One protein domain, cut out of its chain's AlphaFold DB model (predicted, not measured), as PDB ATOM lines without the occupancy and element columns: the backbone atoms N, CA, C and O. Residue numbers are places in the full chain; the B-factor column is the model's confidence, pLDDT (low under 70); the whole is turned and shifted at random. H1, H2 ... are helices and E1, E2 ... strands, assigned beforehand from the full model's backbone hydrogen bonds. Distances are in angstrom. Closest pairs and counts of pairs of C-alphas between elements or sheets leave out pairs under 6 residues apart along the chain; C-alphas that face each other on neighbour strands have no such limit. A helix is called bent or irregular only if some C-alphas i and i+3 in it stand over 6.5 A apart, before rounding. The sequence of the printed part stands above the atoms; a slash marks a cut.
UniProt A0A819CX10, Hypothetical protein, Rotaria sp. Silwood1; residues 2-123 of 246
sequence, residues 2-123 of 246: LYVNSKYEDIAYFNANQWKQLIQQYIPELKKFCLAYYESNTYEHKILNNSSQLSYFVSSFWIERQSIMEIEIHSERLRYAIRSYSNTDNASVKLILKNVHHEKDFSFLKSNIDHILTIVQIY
ATOM      1  N   LEU A   2     175.813 200.836 187.122       80.00
ATOM      2  CA  LEU A   2     174.832 200.298 188.075       80.00
ATOM      3  C   LEU A   2     175.296 200.533 189.517       80.00
ATOM      4  O   LEU A   2     176.425 200.189 189.853       80.00
ATOM      5  N   TYR A   3     174.431 201.077 190.367       80.12
ATOM      6  CA  TYR A   3     174.698 201.245 191.796       80.12
ATOM      7  C   TYR A   3     173.586 200.579 192.593       80.12
ATOM      8  O   TYR A   3     172.420 200.926 192.421       80.12
ATOM      9  N   VAL A   4     173.951 199.636 193.458       80.12
ATOM     10  CA  VAL A   4     173.014 198.960 194.358       80.12
ATOM     11  C   VAL A   4     173.520 199.131 195.781       80.12
ATOM     12  O   VAL A   4     174.624 198.696 196.103       80.12
ATOM     13  N   ASN A   5     172.707 199.771 196.620       78.50
ATOM     14  CA  ASN A   5     172.951 199.917 198.049       78.50
ATOM     15  C   ASN A   5     171.848 199.184 198.798       78.50
ATOM     16  O   ASN A   5     170.669 199.406 198.529       78.50
ATOM     17  N   SER A   6     172.233 198.343 199.743       74.88
ATOM     18  CA  SER A   6     171.307 197.463 200.439       74.88
ATOM     19  C   SER A   6     171.609 197.401 201.938       74.88
ATOM     20  O   SER A   6     172.728 197.693 202.375       74.88
ATOM     21  N   LYS A   7     170.588 197.057 202.731       72.69
ATOM     22  CA  LYS A   7     170.648 196.918 204.189       72.69
ATOM     23  C   LYS A   7     170.052 195.571 204.610       72.69
ATOM     24  O   LYS A   7     169.040 195.169 204.053       72.69
ATOM     25  N   TYR A   8     170.661 194.948 205.621       65.06
ATOM     26  CA  TYR A   8     170.199 193.831 206.469       65.06
ATOM     27  C   TYR A   8     169.476 192.630 205.804       65.06
ATOM     28  O   TYR A   8     170.013 191.527 205.819       65.06
ATOM     29  N   GLU A   9     168.284 192.798 205.228       64.06
ATOM     30  CA  GLU A   9     167.415 191.691 204.768       64.06
ATOM     31  C   GLU A   9     167.746 191.178 203.357       64.06
ATOM     32  O   GLU A   9     167.347 190.086 202.959       64.06
ATOM     33  N   ASP A  10     168.546 191.934 202.616       69.94
ATOM     34  CA  ASP A  10     168.728 191.759 201.176       69.94
ATOM     35  C   ASP A  10     170.088 191.137 200.806       69.94
ATOM     36  O   ASP A  10     170.483 191.118 199.638       69.94
ATOM     37  N   ILE A  11     170.847 190.612 201.776       72.62
ATOM     38  CA  ILE A  11     172.208 190.128 201.498       72.62
ATOM     39  C   ILE A  11     172.244 188.946 200.520       72.62
ATOM     40  O   ILE A  11     173.201 188.790 199.764       72.62
ATOM     41  N   ALA A  12     171.176 188.144 200.465       73.06
ATOM     42  CA  ALA A  12     171.057 187.053 199.503       73.06
ATOM     43  C   ALA A  12     171.152 187.547 198.047       73.06
ATOM     44  O   ALA A  12     171.685 186.826 197.203       73.06
ATOM     45  N   TYR A  13     170.743 188.792 197.765       73.31
ATOM     46  CA  TYR A  13     170.889 189.409 196.445       73.31
ATOM     47  C   TYR A  13     172.341 189.688 196.065       73.31
ATOM     48  O   TYR A  13     172.601 189.987 194.908       73.31
ATOM     49  N   PHE A  14     173.303 189.585 196.984       75.19
ATOM     50  CA  PHE A  14     174.735 189.714 196.695       75.19
ATOM     51  C   PHE A  14     175.381 188.374 196.336       75.19
ATOM     52  O   PHE A  14     176.591 188.305 196.124       75.19
ATOM     53  N   ASN A  15     174.586 187.307 196.199       80.56
ATOM     54  CA  ASN A  15     175.078 186.025 195.730       80.56
ATOM     55  C   ASN A  15     175.710 186.160 194.336       80.56
ATOM     56  O   ASN A  15     175.059 186.509 193.348       80.56
ATOM     57  N   ALA A  16     176.996 185.828 194.254       82.19
ATOM     58  CA  ALA A  16     177.772 185.960 193.031       82.19
ATOM     59  C   ALA A  16     177.210 185.163 191.845       82.19
ATOM     60  O   ALA A  16     177.276 185.629 190.711       82.19
ATOM     61  N   ASN A  17     176.617 183.988 192.086       82.69
ATOM     62  CA  ASN A  17     176.030 183.178 191.019       82.69
ATOM     63  C   ASN A  17     174.773 183.831 190.439       82.69
ATOM     64  O   ASN A  17     174.581 183.801 189.224       82.69
ATOM     65  N   GLN A  18     173.949 184.462 191.281       84.94
ATOM     66  CA  GLN A  18     172.780 185.215 190.817       84.94
ATOM     67  C   GLN A  18     173.210 186.420 189.976       84.94
ATOM     68  O   GLN A  18     172.691 186.623 188.879       84.94
ATOM     69  N   TRP A  19     174.220 187.170 190.429       85.94
ATOM     70  CA  TRP A  19     174.786 188.276 189.650       85.94
ATOM     71  C   TRP A  19     175.416 187.819 188.341       85.94
ATOM     72  O   TRP A  19     175.226 188.470 187.315       85.94
ATOM     73  N   LYS A  20     176.126 186.687 188.344       86.62
ATOM     74  CA  LYS A  20     176.683 186.085 187.131       86.62
ATOM     75  C   LYS A  20     175.588 185.804 186.108       86.62
ATOM     76  O   LYS A  20     175.721 186.238 184.968       86.62
ATOM     77  N   GLN A  21     174.502 185.147 186.518       87.88
ATOM     78  CA  GLN A  21     173.362 184.859 185.642       87.88
ATOM     79  C   GLN A  21     172.693 186.141 185.138       87.88
ATOM     80  O   GLN A  21     172.487 186.288 183.936       87.88
ATOM     81  N   LEU A  22     172.417 187.096 186.030       88.25
ATOM     82  CA  LEU A  22     171.755 188.353 185.683       88.25
ATOM     83  C   LEU A  22     172.569 189.161 184.667       88.25
ATOM     84  O   LEU A  22     172.029 189.615 183.657       88.25
ATOM     85  N   ILE A  23     173.875 189.311 184.901       86.88
ATOM     86  CA  ILE A  23     174.774 190.036 183.996       86.88
ATOM     87  C   ILE A  23     174.864 189.307 182.656       86.88
ATOM     88  O   ILE A  23     174.715 189.946 181.621       86.88
ATOM     89  N   GLN A  24     175.062 187.987 182.654       87.25
ATOM     90  CA  GLN A  24     175.172 187.213 181.413       87.25
ATOM     91  C   GLN A  24     173.892 187.255 180.573       87.25
ATOM     92  O   GLN A  24     173.977 187.335 179.351       87.25
ATOM     93  N   GLN A  25     172.721 187.209 181.212       92.69
ATOM     94  CA  GLN A  25     171.441 187.113 180.516       92.69
ATOM     95  C   GLN A  25     170.902 188.469 180.056       92.69
ATOM     96  O   GLN A  25     170.345 188.559 178.965       92.69
ATOM     97  N   TYR A  26     171.041 189.516 180.873       91.75
ATOM     98  CA  TYR A  26     170.330 190.778 180.643       91.75
ATOM     99  C   TYR A  26     171.249 191.970 180.377       91.75
ATOM    100  O   TYR A  26     170.834 192.909 179.701       91.75
ATOM    101  N   ILE A  27     172.477 191.976 180.913       89.56
ATOM    102  CA  ILE A  27     173.366 193.149 180.844       89.56
ATOM    103  C   ILE A  27     174.837 192.738 180.607       89.56
ATOM    104  O   ILE A  27     175.711 193.100 181.401       89.56
ATOM    105  N   PRO A  28     175.154 191.998 179.524       85.00
ATOM    106  CA  PRO A  28     176.495 191.435 179.319       85.00
ATOM    107  C   PRO A  28     177.585 192.512 179.192       85.00
ATOM    108  O   PRO A  28     178.718 192.314 179.633       85.00
ATOM    109  N   GLU A  29     177.216 193.694 178.694       86.31
ATOM    110  CA  GLU A  29     178.097 194.855 178.518       86.31
ATOM    111  C   GLU A  29     178.283 195.702 179.795       86.31
ATOM    112  O   GLU A  29     178.781 196.832 179.741       86.31
ATOM    113  N   LEU A  30     177.876 195.207 180.973       83.81
ATOM    114  CA  LEU A  30     178.029 195.942 182.231       83.81
ATOM    115  C   LEU A  30     179.509 196.073 182.626       83.81
ATOM    116  O   LEU A  30     180.091 195.210 183.285       83.81
ATOM    117  N   LYS A  31     180.111 197.206 182.251       80.06
ATOM    118  CA  LYS A  31     181.512 197.540 182.566       80.06
ATOM    119  C   LYS A  31     181.692 198.240 183.907       80.06
ATOM    120  O   LYS A  31     182.722 198.071 184.542       80.06
ATOM    121  N   LYS A  32     180.711 199.049 184.322       84.31
ATOM    122  CA  LYS A  32     180.795 199.867 185.539       84.31
ATOM    123  C   LYS A  32     179.654 199.560 186.500       84.31
ATOM    124  O   LYS A  32     178.493 199.812 186.159       84.31
ATOM    125  N   PHE A  33     179.982 199.078 187.691       84.94
ATOM    126  CA  PHE A  33     179.028 198.779 188.748       84.94
ATOM    127  C   PHE A  33     179.628 198.940 190.152       84.94
ATOM    128  O   PHE A  33     180.841 198.870 190.346       84.94
ATOM    129  N   CYS A  34     178.756 199.142 191.135       87.00
ATOM    130  CA  CYS A  34     179.084 199.121 192.552       87.00
ATOM    131  C   CYS A  34     177.931 198.471 193.313       87.00
ATOM    132  O   CYS A  34     176.791 198.932 193.239       87.00
ATOM    133  N   LEU A  35     178.248 197.416 194.051       87.44
ATOM    134  CA  LEU A  35     177.329 196.723 194.942       87.44
ATOM    135  C   LEU A  35     177.826 196.977 196.356       87.44
ATOM    136  O   LEU A  35     178.954 196.601 196.649       87.44
ATOM    137  N   ALA A  36     177.031 197.615 197.211       87.69
ATOM    138  CA  ALA A  36     177.408 197.872 198.595       87.69
ATOM    139  C   ALA A  36     176.329 197.409 199.577       87.69
ATOM    140  O   ALA A  36     175.133 197.639 199.385       87.69
ATOM    141  N   TYR A  37     176.786 196.793 200.657       85.88
ATOM    142  CA  TYR A  37     175.968 196.277 201.737       85.88
ATOM    143  C   TYR A  37     176.469 196.839 203.067       85.88
ATOM    144  O   TYR A  37     177.674 196.868 203.326       85.88
ATOM    145  N   TYR A  38     175.534 197.311 203.888       82.94
ATOM    146  CA  TYR A  38     175.813 197.861 205.210       82.94
ATOM    147  C   TYR A  38     175.347 196.892 206.289       82.94
ATOM    148  O   TYR A  38     174.165 196.545 206.356       82.94
ATOM    149  N   GLU A  39     176.272 196.526 207.166       76.31
ATOM    150  CA  GLU A  39     176.022 195.697 208.333       76.31
ATOM    151  C   GLU A  39     175.930 196.599 209.575       76.31
ATOM    152  O   GLU A  39     176.850 197.353 209.913       76.31
ATOM    153  N   SER A  40     174.769 196.575 210.234       65.38
ATOM    154  CA  SER A  40     174.541 197.283 211.492       65.38
ATOM    155  C   SER A  40     174.850 196.361 212.667       65.38
ATOM    156  O   SER A  40     174.076 195.446 212.946       65.38
ATOM    157  N   ASN A  41     175.935 196.636 213.392       57.72
ATOM    158  CA  ASN A  41     176.213 195.982 214.667       57.72
ATOM    159  C   ASN A  41     175.294 196.552 215.752       57.72
ATOM    160  O   ASN A  41     175.662 197.458 216.492       57.72
ATOM    161  N   THR A  42     174.074 196.041 215.865       55.50
ATOM    162  CA  THR A  42     173.352 196.143 217.135       55.50
ATOM    163  C   THR A  42     173.982 195.133 218.091       55.50
ATOM    164  O   THR A  42     174.041 193.950 217.759       55.50
ATOM    165  N   TYR A  43     174.450 195.602 219.253       48.56
ATOM    166  CA  TYR A  43     175.199 194.874 220.297       48.56
ATOM    167  C   TYR A  43     174.688 193.463 220.674       48.56
ATOM    168  O   TYR A  43     175.420 192.687 221.289       48.56
ATOM    169  N   GLU A  44     173.461 193.100 220.306       47.09
ATOM    170  CA  GLU A  44     172.852 191.794 220.573       47.09
ATOM    171  C   GLU A  44     173.191 190.715 219.525       47.09
ATOM    172  O   GLU A  44     173.138 189.524 219.834       47.09
ATOM    173  N   HIS A  45     173.653 191.087 218.328       47.16
ATOM    174  CA  HIS A  45     174.140 190.140 217.320       47.16
ATOM    175  C   HIS A  45     175.660 189.996 217.400       47.16
ATOM    176  O   HIS A  45     176.417 190.416 216.530       47.16
ATOM    177  N   LYS A  46     176.113 189.372 218.492       49.84
ATOM    178  CA  LYS A  46     177.478 188.850 218.630       49.84
ATOM    179  C   LYS A  46     177.846 188.046 217.384       49.84
ATOM    180  O   LYS A  46     177.220 187.012 217.194       49.84
ATOM    181  N   ILE A  47     178.841 188.502 216.613       48.09
ATOM    182  CA  ILE A  47     180.071 187.825 216.110       48.09
ATOM    183  C   ILE A  47     179.941 186.415 215.457       48.09
ATOM    184  O   ILE A  47     180.873 185.937 214.820       48.09
ATOM    185  N   LEU A  48     178.797 185.737 215.538       41.28
ATOM    186  CA  LEU A  48     178.583 184.336 215.177       41.28
ATOM    187  C   LEU A  48     177.993 184.136 213.773       41.28
ATOM    188  O   LEU A  48     178.097 183.028 213.261       41.28
ATOM    189  N   ASN A  49     177.437 185.168 213.122       47.28
ATOM    190  CA  ASN A  49     176.862 185.045 211.767       47.28
ATOM    191  C   ASN A  49     177.667 185.746 210.654       47.28
ATOM    192  O   ASN A  49     177.347 185.575 209.472       47.28
ATOM    193  N   ASN A  50     178.728 186.477 211.005       52.16
ATOM    194  CA  ASN A  50     179.448 187.379 210.096       52.16
ATOM    195  C   ASN A  50     180.218 186.640 208.979       52.16
ATOM    196  O   ASN A  50     180.425 187.187 207.895       52.16
ATOM    197  N   SER A  51     180.560 185.359 209.176       54.16
ATOM    198  CA  SER A  51     181.315 184.577 208.187       54.16
ATOM    199  C   SER A  51     180.519 184.254 206.921       54.16
ATOM    200  O   SER A  51     181.081 184.196 205.825       54.16
ATOM    201  N   SER A  52     179.200 184.085 207.044       61.25
ATOM    202  CA  SER A  52     178.338 183.758 205.902       61.25
ATOM    203  C   SER A  52     178.211 184.926 204.920       61.25
ATOM    204  O   SER A  52     178.127 184.718 203.712       61.25
ATOM    205  N   GLN A  53     178.261 186.158 205.424       71.31
ATOM    206  CA  GLN A  53     177.970 187.372 204.669       71.31
ATOM    207  C   GLN A  53     179.141 187.789 203.776       71.31
ATOM    208  O   GLN A  53     178.971 187.995 202.575       71.31
ATOM    209  N   LEU A  54     180.349 187.809 204.343       74.25
ATOM    210  CA  LEU A  54     181.599 188.068 203.623       74.25
ATOM    211  C   LEU A  54     181.837 187.074 202.476       74.25
ATOM    212  O   LEU A  54     182.364 187.460 201.432       74.25
ATOM    213  N   SER A  55     181.391 185.820 202.634       75.38
ATOM    214  CA  SER A  55     181.539 184.770 201.616       75.38
ATOM    215  C   SER A  55     180.909 185.138 200.260       75.38
ATOM    216  O   SER A  55     181.433 184.761 199.209       75.38
ATOM    217  N   TYR A  56     179.847 185.955 200.256       76.44
ATOM    218  CA  TYR A  56     179.201 186.432 199.027       76.44
ATOM    219  C   TYR A  56     180.076 187.404 198.222       76.44
ATOM    220  O   TYR A  56     179.945 187.500 196.998       76.44
ATOM    221  N   PHE A  57     181.006 188.085 198.894       77.62
ATOM    222  CA  PHE A  57     181.863 189.106 198.301       77.62
ATOM    223  C   PHE A  57     183.222 188.562 197.836       77.62
ATOM    224  O   PHE A  57     183.845 189.160 196.965       77.62
ATOM    225  N   VAL A  58     183.647 187.392 198.330       77.31
ATOM    226  CA  VAL A  58     184.959 186.773 198.027       77.31
ATOM    227  C   VAL A  58     184.908 185.670 196.959       77.31
ATOM    228  O   VAL A  58     185.849 184.895 196.809       77.31
ATOM    229  N   SER A  59     183.808 185.558 196.210       80.00
ATOM    230  CA  SER A  59     183.674 184.523 195.176       80.00
ATOM    231  C   SER A  59     184.678 184.686 194.021       80.00
ATOM    232  O   SER A  59     185.034 185.809 193.644       80.00
ATOM    233  N   SER A  60     185.056 183.575 193.374       79.38
ATOM    234  CA  SER A  60     185.946 183.600 192.200       79.38
ATOM    235  C   SER A  60     185.381 184.426 191.043       79.38
ATOM    236  O   SER A  60     186.140 185.022 190.291       79.38
ATOM    237  N   PHE A  61     184.054 184.538 190.935       82.31
ATOM    238  CA  PHE A  61     183.398 185.345 189.910       82.31
ATOM    239  C   PHE A  61     183.814 186.824 189.964       82.31
ATOM    240  O   PHE A  61     184.098 187.424 188.927       82.31
ATOM    241  N   TRP A  62     183.877 187.415 191.161       81.38
ATOM    242  CA  TRP A  62     184.280 188.818 191.318       81.38
ATOM    243  C   TRP A  62     185.765 189.016 191.013       81.38
ATOM    244  O   TRP A  62     186.143 190.012 190.392       81.38
ATOM    245  N   ILE A  63     186.581 188.027 191.384       76.69
ATOM    246  CA  ILE A  63     188.020 187.980 191.108       76.69
ATOM    247  C   ILE A  63     188.275 187.908 189.594       76.69
ATOM    248  O   ILE A  63     189.031 188.713 189.057       76.69
ATOM    249  N   GLU A  64     187.600 186.999 188.885       78.00
ATOM    250  CA  GLU A  64     187.691 186.825 187.426       78.00
ATOM    251  C   GLU A  64     187.256 188.083 186.661       78.00
ATOM    252  O   GLU A  64     187.830 188.415 185.625       78.00
ATOM    253  N   ARG A  65     186.273 188.825 187.186       77.81
ATOM    254  CA  ARG A  65     185.854 190.126 186.636       77.81
ATOM    255  C   ARG A  65     186.763 191.292 187.033       77.81
ATOM    256  O   ARG A  65     186.383 192.435 186.785       77.81
ATOM    257  N   GLN A  66     187.917 191.033 187.656       78.38
ATOM    258  CA  GLN A  66     188.872 192.058 188.100       78.38
ATOM    259  C   GLN A  66     188.209 193.147 188.961       78.38
ATOM    260  O   GLN A  66     188.500 194.337 188.845       78.38
ATOM    261  N   SER A  67     187.248 192.746 189.794       81.12
ATOM    262  CA  SER A  67     186.568 193.668 190.699       81.12
ATOM    263  C   SER A  67     187.366 193.827 191.991       81.12
ATOM    264  O   SER A  67     188.041 192.895 192.428       81.12
ATOM    265  N   ILE A  68     187.272 195.003 192.609       84.69
ATOM    266  CA  ILE A  68     187.846 195.246 193.936       84.69
ATOM    267  C   ILE A  68     186.776 195.003 194.984       84.69
ATOM    268  O   ILE A  68     185.654 195.506 194.868       84.69
ATOM    269  N   MET A  69     187.161 194.263 196.018       88.31
ATOM    270  CA  MET A  69     186.382 194.141 197.237       88.31
ATOM    271  C   MET A  69     186.863 195.187 198.241       88.31
ATOM    272  O   MET A  69     188.027 195.189 198.636       88.31
ATOM    273  N   GLU A  70     185.964 196.062 198.663       90.75
ATOM    274  CA  GLU A  70     186.194 197.038 199.721       90.75
ATOM    275  C   GLU A  70     185.500 196.567 200.997       90.75
ATOM    276  O   GLU A  70     184.317 196.218 200.985       90.75
ATOM    277  N   ILE A  71     186.231 196.594 202.102       91.19
ATOM    278  CA  ILE A  71     185.698 196.408 203.445       91.19
ATOM    279  C   ILE A  71     185.965 197.703 204.189       91.19
ATOM    280  O   ILE A  71     187.114 198.075 204.390       91.19
ATOM    281  N   GLU A  72     184.916 198.412 204.565       91.69
ATOM    282  CA  GLU A  72     184.999 199.685 205.266       91.69
ATOM    283  C   GLU A  72     184.529 199.504 206.710       91.69
ATOM    284  O   GLU A  72     183.415 199.037 206.957       91.69
ATOM    285  N   ILE A  73     185.388 199.883 207.656       88.94
ATOM    286  CA  ILE A  73     185.090 199.935 209.086       88.94
ATOM    287  C   ILE A  73     185.023 201.407 209.479       88.94
ATOM    288  O   ILE A  73     186.006 202.146 209.362       88.94
ATOM    289  N   HIS A  74     183.852 201.838 209.940       84.56
ATOM    290  CA  HIS A  74     183.618 203.201 210.404       84.56
ATOM    291  C   HIS A  74     182.876 203.168 211.733       84.56
ATOM    292  O   HIS A  74     181.695 202.813 211.786       84.56
ATOM    293  N   SER A  75     183.577 203.531 212.810       77.50
ATOM    294  CA  SER A  75     183.075 203.362 214.178       77.50
ATOM    295  C   SER A  75     182.623 201.909 214.396       77.50
ATOM    296  O   SER A  75     183.417 200.998 214.197       77.50
ATOM    297  N   GLU A  76     181.357 201.667 214.735       74.00
ATOM    298  CA  GLU A  76     180.806 200.322 214.953       74.00
ATOM    299  C   GLU A  76     180.152 199.715 213.699       74.00
ATOM    300  O   GLU A  76     179.527 198.658 213.769       74.00
ATOM    301  N   ARG A  77     180.254 200.374 212.540       79.00
ATOM    302  CA  ARG A  77     179.600 199.939 211.300       79.00
ATOM    303  C   ARG A  77     180.585 199.285 210.350       79.00
ATOM    304  O   ARG A  77     181.695 199.775 210.148       79.00
ATOM    305  N   LEU A  78     180.109 198.220 209.722       84.94
ATOM    306  CA  LEU A  78     180.794 197.515 208.654       84.94
ATOM    307  C   LEU A  78     180.066 197.770 207.344       84.94
ATOM    308  O   LEU A  78     178.834 197.778 207.270       84.94
ATOM    309  N   ARG A  79     180.837 197.976 206.289       87.75
ATOM    310  CA  ARG A  79     180.316 198.076 204.936       87.75
ATOM    311  C   ARG A  79     181.184 197.235 204.023       87.75
ATOM    312  O   ARG A  79     182.394 197.411 203.979       87.75
ATOM    313  N   TYR A  80     180.544 196.380 203.245       88.38
ATOM    314  CA  TYR A  80     181.201 195.595 202.210       88.38
ATOM    315  C   TYR A  80     180.767 196.131 200.860       88.38
ATOM    316  O   TYR A  80     179.592 196.450 200.661       88.38
ATOM    317  N   ALA A  81     181.698 196.247 199.925       88.56
ATOM    318  CA  ALA A  81     181.369 196.628 198.568       88.56
ATOM    319  C   ALA A  81     182.197 195.865 197.539       88.56
ATOM    320  O   ALA A  81     183.369 195.580 197.757       88.56
ATOM    321  N   ILE A  82     181.591 195.577 196.390       87.88
ATOM    322  CA  ILE A  82     182.304 195.189 195.173       87.88
ATOM    323  C   ILE A  82     182.180 196.334 194.188       87.88
ATOM    324  O   ILE A  82     181.070 196.780 193.877       87.88
ATOM    325  N   ARG A  83     183.314 196.776 193.656       86.38
ATOM    326  CA  ARG A  83     183.358 197.786 192.603       86.38
ATOM    327  C   ARG A  83     184.039 197.232 191.370       86.38
ATOM    328  O   ARG A  83     185.101 196.617 191.456       86.38
ATOM    329  N   SER A  84     183.453 197.508 190.210       81.69
ATOM    330  CA  SER A  84     184.154 197.343 188.940       81.69
ATOM    331  C   SER A  84     185.356 198.279 188.918       81.69
ATOM    332  O   SER A  84     185.187 199.495 189.073       81.69
ATOM    333  N   TYR A  85     186.542 197.732 188.705       70.75
ATOM    334  CA  TYR A  85     187.756 198.524 188.632       70.75
ATOM    335  C   TYR A  85     188.134 198.814 187.181       70.75
ATOM    336  O   TYR A  85     187.831 198.021 186.290       70.75
ATOM    337  N   SER A  86     188.744 199.975 186.925       53.94
ATOM    338  CA  SER A  86     189.081 200.407 185.562       53.94
ATOM    339  C   SER A  86     190.567 200.600 185.289       53.94
ATOM    340  O   SER A  86     190.875 200.976 184.167       53.94
ATOM    341  N   ASN A  87     191.482 200.374 186.243       51.03
ATOM    342  CA  ASN A  87     192.918 200.337 185.938       51.03
ATOM    343  C   ASN A  87     193.784 199.798 187.086       51.03
ATOM    344  O   ASN A  87     193.837 200.408 188.146       51.03
ATOM    345  N   THR A  88     194.567 198.765 186.764       50.06
ATOM    346  CA  THR A  88     195.811 198.287 187.404       50.06
ATOM    347  C   THR A  88     195.741 197.517 188.731       50.06
ATOM    348  O   THR A  88     195.179 197.967 189.719       50.06
ATOM    349  N   ASP A  89     196.432 196.375 188.690       51.66
ATOM    350  CA  ASP A  89     196.718 195.363 189.708       51.66
ATOM    351  C   ASP A  89     195.562 194.452 190.153       51.66
ATOM    352  O   ASP A  89     194.421 194.861 190.344       51.66
ATOM    353  N   ASN A  90     195.899 193.160 190.224       53.88
ATOM    354  CA  ASN A  90     195.024 192.005 190.419       53.88
ATOM    355  C   ASN A  90     193.932 192.225 191.475       53.88
ATOM    356  O   ASN A  90     194.149 192.931 192.459       53.88
ATOM    357  N   ALA A  91     192.789 191.552 191.281       55.22
ATOM    358  CA  ALA A  91     191.669 191.512 192.219       55.22
ATOM    359  C   ALA A  91     192.172 191.447 193.669       55.22
ATOM    360  O   ALA A  91     192.710 190.434 194.118       55.22
ATOM    361  N   SER A  92     192.049 192.572 194.366       74.31
ATOM    362  CA  SER A  92     192.607 192.773 195.695       74.31
ATOM    363  C   SER A  92     191.496 193.171 196.648       74.31
ATOM    364  O   SER A  92     190.517 193.826 196.276       74.31
ATOM    365  N   VAL A  93     191.639 192.723 197.892       86.56
ATOM    366  CA  VAL A  93     190.777 193.161 198.981       86.56
ATOM    367  C   VAL A  93     191.423 194.356 199.653       86.56
ATOM    368  O   VAL A  93     192.584 194.314 200.080       86.56
ATOM    369  N   LYS A  94     190.635 195.422 199.711       91.06
ATOM    370  CA  LYS A  94     190.967 196.710 200.287       91.06
ATOM    371  C   LYS A  94     190.232 196.869 201.610       91.06
ATOM    372  O   LYS A  94     189.006 196.821 201.645       91.06
ATOM    373  N   LEU A  95     190.983 197.099 202.680       93.88
ATOM    374  CA  LEU A  95     190.439 197.508 203.970       93.88
ATOM    375  C   LEU A  95     190.474 199.037 204.061       93.88
ATOM    376  O   LEU A  95     191.505 199.646 203.798       93.88
ATOM    377  N   ILE A  96     189.357 199.655 204.425       94.56
ATOM    378  CA  ILE A  96     189.206 201.100 204.595       94.56
ATOM    379  C   ILE A  96     188.823 201.355 206.046       94.56
ATOM    380  O   ILE A  96     187.778 200.899 206.505       94.56
ATOM    381  N   LEU A  97     189.653 202.088 206.774       92.69
ATOM    382  CA  LEU A  97     189.417 202.433 208.168       92.69
ATOM    383  C   LEU A  97     189.165 203.931 208.282       92.69
ATOM    384  O   LEU A  97     190.004 204.756 207.916       92.69
ATOM    385  N   LYS A  98     188.001 204.288 208.817       89.06
ATOM    386  CA  LYS A  98     187.613 205.682 209.029       89.06
ATOM    387  C   LYS A  98     187.469 205.972 210.513       89.06
ATOM    388  O   LYS A  98     186.917 205.160 211.254       89.06
ATOM    389  N   ASN A  99     187.898 207.166 210.911       77.56
ATOM    390  CA  ASN A  99     187.800 207.695 212.272       77.56
ATOM    391  C   ASN A  99     188.500 206.833 213.340       77.56
ATOM    392  O   ASN A  99     187.917 206.521 214.377       77.56
ATOM    393  N   VAL A 100     189.759 206.451 213.104       75.12
ATOM    394  CA  VAL A 100     190.555 205.642 214.045       75.12
ATOM    395  C   VAL A 100     191.215 206.553 215.095       75.12
ATOM    396  O   VAL A 100     192.426 206.770 215.082       75.12
ATOM    397  N   HIS A 101     190.419 207.148 215.988       64.75
ATOM    398  CA  HIS A 101     190.906 208.206 216.890       64.75
ATOM    399  C   HIS A 101     191.213 207.750 218.327       64.75
ATOM    400  O   HIS A 101     192.004 208.414 219.008       64.75
ATOM    401  N   HIS A 102     190.637 206.639 218.806       63.38
ATOM    402  CA  HIS A 102     190.762 206.228 220.209       63.38
ATOM    403  C   HIS A 102     191.261 204.791 220.399       63.38
ATOM    404  O   HIS A 102     190.834 203.860 219.728       63.38
ATOM    405  N   GLU A 103     192.108 204.592 221.415       59.31
ATOM    406  CA  GLU A 103     192.570 203.262 221.850       59.31
ATOM    407  C   GLU A 103     191.414 202.333 222.251       59.31
ATOM    408  O   GLU A 103     191.496 201.122 222.058       59.31
ATOM    409  N   LYS A 104     190.307 202.893 222.763       60.25
ATOM    410  CA  LYS A 104     189.099 202.122 223.101       60.25
ATOM    411  C   LYS A 104     188.466 201.463 221.869       60.25
ATOM    412  O   LYS A 104     187.964 200.345 221.981       60.25
ATOM    413  N   ASP A 105     188.599 202.086 220.701       67.31
ATOM    414  CA  ASP A 105     188.072 201.576 219.431       67.31
ATOM    415  C   ASP A 105     188.952 200.457 218.857       67.31
ATOM    416  O   ASP A 105     188.517 199.686 218.000       67.31
ATOM    417  N   PHE A 106     190.187 200.311 219.355       78.44
ATOM    418  CA  PHE A 106     191.131 199.343 218.809       78.44
ATOM    419  C   PHE A 106     190.726 197.893 219.092       78.44
ATOM    420  O   PHE A 106     190.966 197.021 218.265       78.44
ATOM    421  N   SER A 107     190.075 197.613 220.226       80.81
ATOM    422  CA  SER A 107     189.618 196.248 220.543       80.81
ATOM    423  C   SER A 107     188.531 195.764 219.575       80.81
ATOM    424  O   SER A 107     188.614 194.650 219.053       80.81
ATOM    425  N   PHE A 108     187.562 196.633 219.271       80.25
ATOM    426  CA  PHE A 108     186.543 196.398 218.254       80.25
ATOM    427  C   PHE A 108     187.176 196.257 216.866       80.25
ATOM    428  O   PHE A 108     186.900 195.289 216.157       80.25
ATOM    429  N   LEU A 109     188.063 197.184 216.496       85.25
ATOM    430  CA  LEU A 109     188.772 197.149 215.218       85.25
ATOM    431  C   LEU A 109     189.523 195.825 215.038       85.25
ATOM    432  O   LEU A 109     189.341 195.141 214.033       85.25
ATOM    433  N   LYS A 110     190.313 195.437 216.042       87.69
ATOM    434  CA  LYS A 110     191.077 194.193 216.049       87.69
ATOM    435  C   LYS A 110     190.173 192.976 215.887       87.69
ATOM    436  O   LYS A 110     190.445 192.154 215.025       87.69
ATOM    437  N   SER A 111     189.083 192.885 216.654       85.19
ATOM    438  CA  SER A 111     188.154 191.750 216.558       85.19
ATOM    439  C   SER A 111     187.584 191.587 215.146       85.19
ATOM    440  O   SER A 111     187.431 190.462 214.673       85.19
ATOM    441  N   ASN A 112     187.264 192.693 214.472       85.38
ATOM    442  CA  ASN A 112     186.739 192.650 213.110       85.38
ATOM    443  C   ASN A 112     187.824 192.301 212.090       85.38
ATOM    444  O   ASN A 112     187.580 191.474 211.218       85.38
ATOM    445  N   ILE A 113     189.023 192.879 212.216       89.38
ATOM    446  CA  ILE A 113     190.159 192.542 211.348       89.38
ATOM    447  C   ILE A 113     190.508 191.056 211.481       89.38
ATOM    448  O   ILE A 113     190.585 190.370 210.465       89.38
ATOM    449  N   ASP A 114     190.645 190.543 212.707       88.69
ATOM    450  CA  ASP A 114     190.937 189.130 212.969       88.69
ATOM    451  C   ASP A 114     189.885 188.230 212.307       88.69
ATOM    452  O   ASP A 114     190.234 187.250 211.649       88.69
ATOM    453  N   HIS A 115     188.601 188.594 212.409       83.81
ATOM    454  CA  HIS A 115     187.519 187.862 211.754       83.81
ATOM    455  C   HIS A 115     187.628 187.892 210.222       83.81
ATOM    456  O   HIS A 115     187.587 186.840 209.585       83.81
ATOM    457  N   ILE A 116     187.808 189.071 209.623       87.31
ATOM    458  CA  ILE A 116     187.947 189.240 208.168       87.31
ATOM    459  C   ILE A 116     189.113 188.399 207.632       87.31
ATOM    460  O   ILE A 116     188.974 187.723 206.610       87.31
ATOM    461  N   LEU A 117     190.240 188.388 208.346       89.25
ATOM    462  CA  LEU A 117     191.445 187.653 207.961       89.25
ATOM    463  C   LEU A 117     191.272 186.129 207.977       89.25
ATOM    464  O   LEU A 117     192.053 185.431 207.331       89.25
ATOM    465  N   THR A 118     190.243 185.600 208.650       86.94
ATOM    466  CA  THR A 118     189.895 184.169 208.546       86.94
ATOM    467  C   THR A 118     189.317 183.794 207.181       86.94
ATOM    468  O   THR A 118     189.335 182.620 206.811       86.94
ATOM    469  N   ILE A 119     188.818 184.777 206.428       85.25
ATOM    470  CA  ILE A 119     188.093 184.575 205.169       85.25
ATOM    471  C   ILE A 119     188.934 185.049 203.990       85.25
ATOM    472  O   ILE A 119     188.962 184.397 202.945       85.25
ATOM    473  N   VAL A 120     189.612 186.189 204.136       86.62
ATOM    474  CA  VAL A 120     190.287 186.840 203.017       86.62
ATOM    475  C   VAL A 120     191.572 187.542 203.418       86.62
ATOM    476  O   VAL A 120     191.744 188.012 204.537       86.62
ATOM    477  N   GLN A 121     192.493 187.625 202.464       88.88
ATOM    478  CA  GLN A 121     193.758 188.325 202.634       88.88
ATOM    479  C   GLN A 121     193.616 189.773 202.192       88.88
ATOM    480  O   GLN A 121     193.100 190.054 201.112       88.88
ATOM    481  N   ILE A 122     194.107 190.681 203.029       91.06
ATOM    482  CA  ILE A 122     194.096 192.118 202.773       91.06
ATOM    483  C   ILE A 122     195.474 192.523 202.253       91.06
ATOM    484  O   ILE A 122     196.487 192.262 202.903       91.06
ATOM    485  N   TYR A 123     195.489 193.179 201.094       91.31
ATOM    486  CA  TYR A 123     196.717 193.637 200.434       91.31
ATOM    487  C   TYR A 123     196.838 195.158 200.408       91.31
ATOM    488  O   TYR A 123     197.949 195.678 200.317       91.31
TER     489      TYR A 123
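This is residues 2 to 123 of the 246 residues of the protein "Hypothetical protein" of Rotaria sp. Silwood1 (UniProt A0A819CX10). A twisted sheet of five strands forms a wall, with H1, H3 and H4 in a loose layer over one face and the other face bare. H5 lies over that layer's side of the sheet near E3 and E5, while H2 runs on past the sheet, and its residues 21 to 26, with residue 27, stick out. The printed part has 122 residues, with five named helices and five named strands in the order E1 H1 H2 E2 H3 H4 E3 E4 E5 H5. The sheet's order is E1 E2 E4 E3 E5, mixed, and the class is mixed, helices and strands. The whole is compact, with a radius of gyration of the C-alphas of 14.9 A and spans of 47 by 32 by 23 A.

In the sheet, E4, residues 77 to 84, and E3, residues 67 to 74, form a hairpin, antiparallel, with N 70 and O 81 2.8 A apart. E2, residues 33 to 40, is antiparallel to E4, with N 37 and O 80 at 2.8 A. The edge strand E1, residues 2 to 7, is parallel to E2, with N 4 and O 34 at 2.9 A. The other edge strand, E5, residues 93 to 98, is parallel to E3, with N 96 and O 71 at 2.7 A. H1, residues 8 to 14, is on the sheet at a height of 7.7 A and runs along the strands, only just over E1 with 3 C-alphas; it is irregular, C-alphas 9 and 12 being 7.9 A apart. E1, H1, H2 of residues 16 to 26, and E2 make a strand-helix-strand unit, two parallel neighbour strands with helices between, its crossover right-handed. E2, H3 of residues 50 to 55, H4 of residues 60 to 64, and E3 make a split one, with E4 between the two strands, also right-handed. H2 is not on the sheet but touches H4, the closest C-alphas being those of Ala 16 and Phe 61, 6.5 A. H3, H4 and H5, residues 103 to 117, only graze the sheet. H3 and H5 are close but not clearly touching, Ser 51 and His 115 having the closest C-alphas, 7.9 A. In H2 and H4 every O i to N i+4 pair is within hydrogen-bond range; H5 has 9 of 11, H1 0 of 3 with 2 of 4 O i to N i+3 pairs, and H3 0 of 2 with 1 of 3.

E1 begins at C-alpha 2 (174.832, 200.298, 188.075). E2 is 23.2 A long, E4 23.0 A and E3 22.1 A. H5, 20.9 A, ends at C-alpha 117 (191.445, 187.653, 207.961).

The C-alphas farthest apart are those of Gln 25 and Glu 103, 49.2 A. The printed part has no cut, and no link is long. Mean pLDDT of the printed part is 77.3; residues 8 to 10, 40 to 52, 86 to 91 and 101 to 105 are under 70.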